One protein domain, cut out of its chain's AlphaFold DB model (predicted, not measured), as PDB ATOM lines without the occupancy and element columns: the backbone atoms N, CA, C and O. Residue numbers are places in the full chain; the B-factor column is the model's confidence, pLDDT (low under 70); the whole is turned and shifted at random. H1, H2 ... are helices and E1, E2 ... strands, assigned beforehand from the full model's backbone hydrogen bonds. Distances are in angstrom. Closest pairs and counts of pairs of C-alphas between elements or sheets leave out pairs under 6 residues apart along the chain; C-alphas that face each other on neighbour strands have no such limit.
ATOM      1  N   PRO A  40      37.001 -39.315 242.498       95.56
ATOM      2  CA  PRO A  40      38.368 -39.769 242.231       95.56
ATOM      3  C   PRO A  40      38.866 -40.771 243.286       95.56
ATOM      4  O   PRO A  40      40.001 -40.704 243.752       95.56
ATOM      5  N   TYR A  41      38.007 -41.707 243.681       97.12
ATOM      6  CA  TYR A  41      38.307 -42.740 244.663       97.12
ATOM      7  C   TYR A  41      38.027 -44.118 244.070       97.12
ATOM      8  O   TYR A  41      37.098 -44.307 243.277       97.12
ATOM      9  N   LYS A  42      38.842 -45.098 244.463       98.00
ATOM     10  CA  LYS A  42      38.641 -46.504 244.094       98.00
ATOM     11  C   LYS A  42      37.372 -47.072 244.740       98.00
ATOM     12  O   LYS A  42      36.768 -46.449 245.611       98.00
ATOM     13  N   ASN A  43      36.980 -48.263 244.303       98.38
ATOM     14  CA  ASN A  43      35.862 -48.978 244.912       98.38
ATOM     15  C   ASN A  43      36.154 -49.253 246.395       98.38
ATOM     16  O   ASN A  43      37.300 -49.547 246.750       98.38
ATOM     17  N   SER A  44      35.126 -49.158 247.240       98.44
ATOM     18  CA  SER A  44      35.202 -49.485 248.669       98.44
ATOM     19  C   SER A  44      36.310 -48.731 249.421       98.44
ATOM     20  O   SER A  44      36.952 -49.275 250.323       98.44
ATOM     21  N   TYR A  45      36.574 -47.481 249.030       98.50
ATOM     22  CA  TYR A  45      37.637 -46.656 249.603       98.50
ATOM     23  C   TYR A  45      37.301 -46.153 251.012       98.50
ATOM     24  O   TYR A  45      38.171 -46.162 251.878       98.50
ATOM     25  N   PHE A  46      36.053 -45.743 251.251       98.44
ATOM     26  CA  PHE A  46      35.624 -45.150 252.517       98.44
ATOM     27  C   PHE A  46      34.860 -46.135 253.394       98.44
ATOM     28  O   PHE A  46      33.919 -46.790 252.945       98.44
ATOM     29  N   ASP A  47      35.206 -46.173 254.681       98.44
ATOM     30  CA  ASP A  47      34.442 -46.908 255.695       98.44
ATOM     31  C   ASP A  47      33.061 -46.296 255.959       98.44
ATOM     32  O   ASP A  47      32.154 -47.011 256.376       98.44
ATOM     33  N   LEU A  48      32.901 -44.992 255.713       97.56
ATOM     34  CA  LEU A  48      31.648 -44.252 255.816       97.56
ATOM     35  C   LEU A  48      31.617 -43.138 254.766       97.56
ATOM     36  O   LEU A  48      32.563 -42.358 254.655       97.56
ATOM     37  N   VAL A  49      30.499 -43.028 254.052       97.75
ATOM     38  CA  VAL A  49      30.178 -41.873 253.208       97.75
ATOM     39  C   VAL A  49      29.063 -41.075 253.877       97.75
ATOM     40  O   VAL A  49      28.055 -41.637 254.295       97.75
ATOM     41  N   TYR A  50      29.248 -39.764 253.987       95.62
ATOM     42  CA  TYR A  50      28.269 -38.842 254.556       95.62
ATOM     43  C   TYR A  50      27.933 -37.765 253.531       95.62
ATOM     44  O   TYR A  50      28.837 -37.136 252.979       95.62
ATOM     45  N   ILE A  51      26.642 -37.558 253.293       93.19
ATOM     46  CA  ILE A  51      26.122 -36.567 252.351       93.19
ATOM     47  C   ILE A  51      24.986 -35.784 253.011       93.19
ATOM     48  O   ILE A  51      24.085 -36.368 253.615       93.19
ATOM     49  N   HIS A  52      25.062 -34.461 252.919       90.94
ATOM     50  CA  HIS A  52      24.247 -33.524 253.685       90.94
ATOM     51  C   HIS A  52      23.752 -32.417 252.769       90.94
ATOM     52  O   HIS A  52      24.591 -31.663 252.278       90.94
ATOM     53  N   GLU A  53      22.435 -32.329 252.579       88.44
ATOM     54  CA  GLU A  53      21.789 -31.270 251.790       88.44
ATOM     55  C   GLU A  53      22.303 -31.245 250.335       88.44
ATOM     56  O   GLU A  53      22.924 -30.288 249.879       88.44
ATOM     57  N   VAL A  54      22.152 -32.365 249.616       88.38
ATOM     58  CA  VAL A  54      22.658 -32.523 248.236       88.38
ATOM     59  C   VAL A  54      21.672 -33.236 247.314       88.38
ATOM     60  O   VAL A  54      21.521 -32.820 246.169       88.38
ATOM     61  N   LEU A  55      21.042 -34.335 247.747       88.69
ATOM     62  CA  LEU A  55      20.225 -35.160 246.842       88.69
ATOM     63  C   LEU A  55      18.960 -34.436 246.368       88.69
ATOM     64  O   LEU A  55      18.530 -34.650 245.239       88.69
ATOM     65  N   GLU A  56      18.416 -33.551 247.194       85.06
ATOM     66  CA  GLU A  56      17.330 -32.620 246.878       85.06
ATOM     67  C   GLU A  56      17.654 -31.690 245.705       85.06
ATOM     68  O   GLU A  56      16.734 -31.194 245.065       85.06
ATOM     69  N   HIS A  57      18.936 -31.489 245.383       85.44
ATOM     70  CA  HIS A  57      19.374 -30.625 244.290       85.44
ATOM     71  C   HIS A  57      19.551 -31.344 242.949       85.44
ATOM     72  O   HIS A  57      19.929 -30.729 241.948       85.44
ATOM     73  N   LEU A  58      19.318 -32.658 242.914       86.12
ATOM     74  CA  LEU A  58      19.570 -33.479 241.737       86.12
ATOM     75  C   LEU A  58      18.299 -33.730 240.943       86.12
ATOM     76  O   LEU A  58      17.233 -34.004 241.488       86.12
ATOM     77  N   SER A  59      18.457 -33.744 239.620       88.56
ATOM     78  CA  SER A  59      17.402 -34.213 238.730       88.56
ATOM     79  C   SER A  59      17.088 -35.698 238.990       88.56
ATOM     80  O   SER A  59      17.992 -36.461 239.359       88.56
ATOM     81  N   PRO A  60      15.865 -36.180 238.685       88.19
ATOM     82  CA  PRO A  60      15.533 -37.603 238.779       88.19
ATOM     83  C   PRO A  60      16.464 -38.504 237.956       88.19
ATOM     84  O   PRO A  60      16.632 -39.680 238.273       88.19
ATOM     85  N   ARG A  61      17.078 -37.958 236.897       91.00
ATOM     86  CA  ARG A  61      18.045 -38.664 236.051       91.00
ATOM     87  C   ARG A  61      19.413 -38.798 236.723       91.00
ATOM     88  O   ARG A  61      20.058 -39.829 236.564       91.00
ATOM     89  N   ASP A  62      19.871 -37.768 237.431       90.88
ATOM     90  CA  ASP A  62      21.202 -37.743 238.049       90.88
ATOM     91  C   ASP A  62      21.223 -38.389 239.441       90.88
ATOM     92  O   ASP A  62      22.247 -38.944 239.840       90.88
ATOM     93  N   LEU A  63      20.092 -38.388 240.152       91.31
ATOM     94  CA  LEU A  63      19.950 -38.996 241.475       91.31
ATOM     95  C   LEU A  63      20.440 -40.462 241.547       91.31
ATOM     96  O   LEU A  63      21.315 -40.744 242.371       91.31
ATOM     97  N   PRO A  64      19.974 -41.405 240.697       93.12
ATOM     98  CA  PRO A  64      20.453 -42.789 240.751       93.12
ATOM     99  C   PRO A  64      21.938 -42.919 240.385       93.12
ATOM    100  O   PRO A  64      22.620 -43.802 240.902       93.12
ATOM    101  N   LEU A  65      22.464 -42.037 239.525       95.00
ATOM    102  CA  LEU A  65      23.882 -42.043 239.160       95.00
ATOM    103  C   LEU A  65      24.753 -41.669 240.360       95.00
ATOM    104  O   LEU A  65      25.739 -42.356 240.628       95.00
ATOM    105  N   LEU A  66      24.371 -40.626 241.105       93.88
ATOM    106  CA  LEU A  66      25.109 -40.242 242.303       93.88
ATOM    107  C   LEU A  66      24.996 -41.312 243.390       93.88
ATOM    108  O   LEU A  66      26.011 -41.667 243.975       93.88
ATOM    109  N   ILE A  67      23.805 -41.868 243.637       94.38
ATOM    110  CA  ILE A  67      23.627 -42.930 244.642       94.38
ATOM    111  C   ILE A  67      24.532 -44.131 244.334       94.38
ATOM    112  O   ILE A  67      25.228 -44.615 245.229       94.38
ATOM    113  N   ASN A  68      24.587 -44.571 243.074       96.56
ATOM    114  CA  ASN A  68      25.467 -45.664 242.657       96.56
ATOM    115  C   ASN A  68      26.946 -45.323 242.862       96.56
ATOM    116  O   ASN A  68      27.728 -46.173 243.285       96.56
ATOM    117  N   GLU A  69      27.333 -44.079 242.593       97.44
ATOM    118  CA  GLU A  69      28.705 -43.625 242.782       97.44
ATOM    119  C   GLU A  69      29.095 -43.535 244.268       97.44
ATOM    120  O   GLU A  69      30.186 -43.971 244.644       97.44
ATOM    121  N   LEU A  70      28.197 -43.050 245.134       96.62
ATOM    122  CA  LEU A  70      28.381 -43.047 246.590       96.62
ATOM    123  C   LEU A  70      28.496 -44.477 247.129       96.62
ATOM    124  O   LEU A  70      29.377 -44.758 247.943       96.62
ATOM    125  N   PHE A  71      27.661 -45.393 246.630       97.50
ATOM    126  CA  PHE A  71      27.743 -46.813 246.960       97.50
ATOM    127  C   PHE A  71      29.083 -47.409 246.546       97.50
ATOM    128  O   PHE A  71      29.755 -48.004 247.388       97.50
ATOM    129  N   ARG A  72      29.523 -47.166 245.304       98.31
ATOM    130  CA  ARG A  72      30.790 -47.667 244.758       98.31
ATOM    131  C   ARG A  72      31.988 -47.300 245.632       98.31
ATOM    132  O   ARG A  72      32.852 -48.146 245.854       98.31
ATOM    133  N   VAL A  73      32.080 -46.054 246.099       98.31
ATOM    134  CA  VAL A  73      33.224 -45.609 246.920       98.31
ATOM    135  C   VAL A  73      33.098 -45.991 248.395       98.31
ATOM    136  O   VAL A  73      34.098 -45.946 249.112       98.31
ATOM    137  N   SER A  74      31.905 -46.367 248.858       98.25
ATOM    138  CA  SER A  74      31.654 -46.797 250.235       98.25
ATOM    139  C   SER A  74      31.924 -48.292 250.434       98.25
ATOM    140  O   SER A  74      31.765 -49.096 249.522       98.25
ATOM    141  N   LYS A  75      32.224 -48.700 251.669       98.38
ATOM    142  CA  LYS A  75      32.151 -50.106 252.115       98.38
ATOM    143  C   LYS A  75      30.731 -50.507 252.549       98.38
ATOM    144  O   LYS A  75      30.559 -51.256 253.507       98.38
ATOM    145  N   GLY A  76      29.706 -49.952 251.898       93.06
ATOM    146  CA  GLY A  76      28.294 -50.225 252.184       93.06
ATOM    147  C   GLY A  76      27.676 -49.401 253.318       93.06
ATOM    148  O   GLY A  76      26.513 -49.613 253.647       93.06
ATOM    149  N   LYS A  77      28.412 -48.453 253.918       96.81
ATOM    150  CA  LYS A  77      27.894 -47.553 254.963       96.81
ATOM    151  C   LYS A  77      27.767 -46.135 254.420       96.81
ATOM    152  O   LYS A  77      28.774 -45.476 254.145       96.81
ATOM    153  N   ILE A  78      26.528 -45.670 254.291       96.62
ATOM    154  CA  ILE A  78      26.192 -44.331 253.807       96.62
ATOM    155  C   ILE A  78      25.196 -43.711 254.783       96.62
ATOM    156  O   ILE A  78      24.183 -44.325 255.107       96.62
ATOM    157  N   ILE A  79      25.476 -42.490 255.230       94.62
ATOM    158  CA  ILE A  79      24.516 -41.654 255.948       94.62
ATOM    159  C   ILE A  79      24.121 -40.523 255.019       94.62
ATOM    160  O   ILE A  79      24.973 -39.776 254.532       94.62
ATOM    161  N   HIS A  80      22.820 -40.391 254.811       90.62
ATOM    162  CA  HIS A  80      22.262 -39.289 254.062       90.62
ATOM    163  C   HIS A  80      21.361 -38.446 254.956       90.62
ATOM    164  O   HIS A  80      20.429 -38.960 255.569       90.62
ATOM    165  N   MET A  81      21.668 -37.154 255.023       86.88
ATOM    166  CA  MET A  81      20.817 -36.142 255.628       86.88
ATOM    167  C   MET A  81      20.197 -35.315 254.499       86.88
ATOM    168  O   MET A  81      20.929 -34.674 253.742       86.88
ATOM    169  N   ILE A  82      18.877 -35.427 254.361       75.56
ATOM    170  CA  ILE A  82      18.039 -34.622 253.460       75.56
ATOM    171  C   ILE A  82      17.474 -33.470 254.280       75.56
ATOM    172  O   ILE A  82      17.104 -33.707 255.437       75.56
ATOM    173  N   CYS A  83      17.342 -32.299 253.655       67.12
ATOM    174  CA  CYS A  83      16.771 -31.081 254.211       67.12
ATOM    175  C   CYS A  83      15.689 -31.320 255.263       67.12
ATOM    176  O   CYS A  83      14.546 -31.703 254.985       67.12
ATOM    177  N   VAL A  84      16.058 -31.042 256.512       58.31
ATOM    178  CA  VAL A  84      15.123 -30.841 257.614       58.31
ATOM    179  C   VAL A  84      14.693 -29.384 257.571       58.31
ATOM    180  O   VAL A  84      15.447 -28.518 257.997       58.31
ATOM    181  N   LYS A  85      13.479 -29.151 257.045       53.75
ATOM    182  CA  LYS A  85      12.673 -27.917 257.134       53.75
ATOM    183  C   LYS A  85      13.425 -26.753 257.778       53.75
ATOM    184  O   LYS A  85      13.433 -26.651 259.008       53.75
ATOM    185  N   ASP A  86      13.964 -25.843 256.976       46.12
ATOM    186  CA  ASP A  86      14.535 -24.618 257.521       46.12
ATOM    187  C   ASP A  86      13.413 -23.839 258.240       46.12
ATOM    188  O   ASP A  86      12.484 -23.296 257.636       46.12
ATOM    189  N   ARG A  87      13.404 -23.907 259.578       46.81
ATOM    190  CA  ARG A  87      12.469 -23.194 260.469       46.81
ATOM    191  C   ARG A  87      10.975 -23.385 260.157       46.81
ATOM    192  O   ARG A  87      10.175 -22.469 260.340       46.81
ATOM    193  N   GLY A  88      10.571 -24.573 259.706       48.84
ATOM    194  CA  GLY A  88       9.153 -24.916 259.535       48.84
ATOM    195  C   GLY A  88       8.468 -24.358 258.279       48.84
ATOM    196  O   GLY A  88       7.265 -24.569 258.129       48.84
ATOM    197  N   LYS A  89       9.198 -23.718 257.356       50.78
ATOM    198  CA  LYS A  89       8.675 -23.362 256.026       50.78
ATOM    199  C   LYS A  89       9.156 -24.381 254.992       50.78
ATOM    200  O   LYS A  89      10.308 -24.800 255.024       50.78
TER     201      LYS A  89
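What this domain is: This is residues 40 to 89 of the 112 residues of the protein "Methyltransf_11 domain-containing protein" of marine sediment metagenome (UniProt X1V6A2). There is little regular structure: helix H1 and a ribbon of two parallel strands, E1 and E2, make a V, narrow where the end of H1 nears the strands' first residues. A tail after E2, residues 83 to 89, adds to the length. The printed part has 50 residues, 19 of them in named elements, in the order E1, H1, E2; the class is mixed. It is loose, with a radius of gyration of the C-alphas of 12.5 A, and spans 39 by 24 by 16 A.

How they stand to each other: Look first at E1, residues 49 to 52, and its parallel neighbour E2, residues 78 to 81, at 8 degrees; N 51 and O 79 are 3.0 A apart, within hydrogen-bond range. With H1, residues 63 to 73, they form a strand-helix-strand unit, parallel neighbour strands with a helix between, its crossover right-handed. The closest C-alphas of E1 and H1, Val 49 and Leu 70, are 7.0 A apart; those of H1 and E2, Phe 71 and Ile 78, 7.4 A. Every O i to N i+4 pair in H1 is within hydrogen-bond range.

Where its parts are: Find C-alpha 49 at (30.178, -41.873, 253.208), where E1 begins its 10.3 A. H1 runs 15.8 A from C-alpha 63, and E2 10.0 A to C-alpha 81 at (20.817, -36.142, 255.628).

The domain as a whole: The C-alphas farthest apart, Lys 42 and Lys 89, are 39.7 A apart. The printed part has no cut; the E1 to H1 link is short, the H1 to E2 link tight. Residues 83 to 89 have pLDDT under 70.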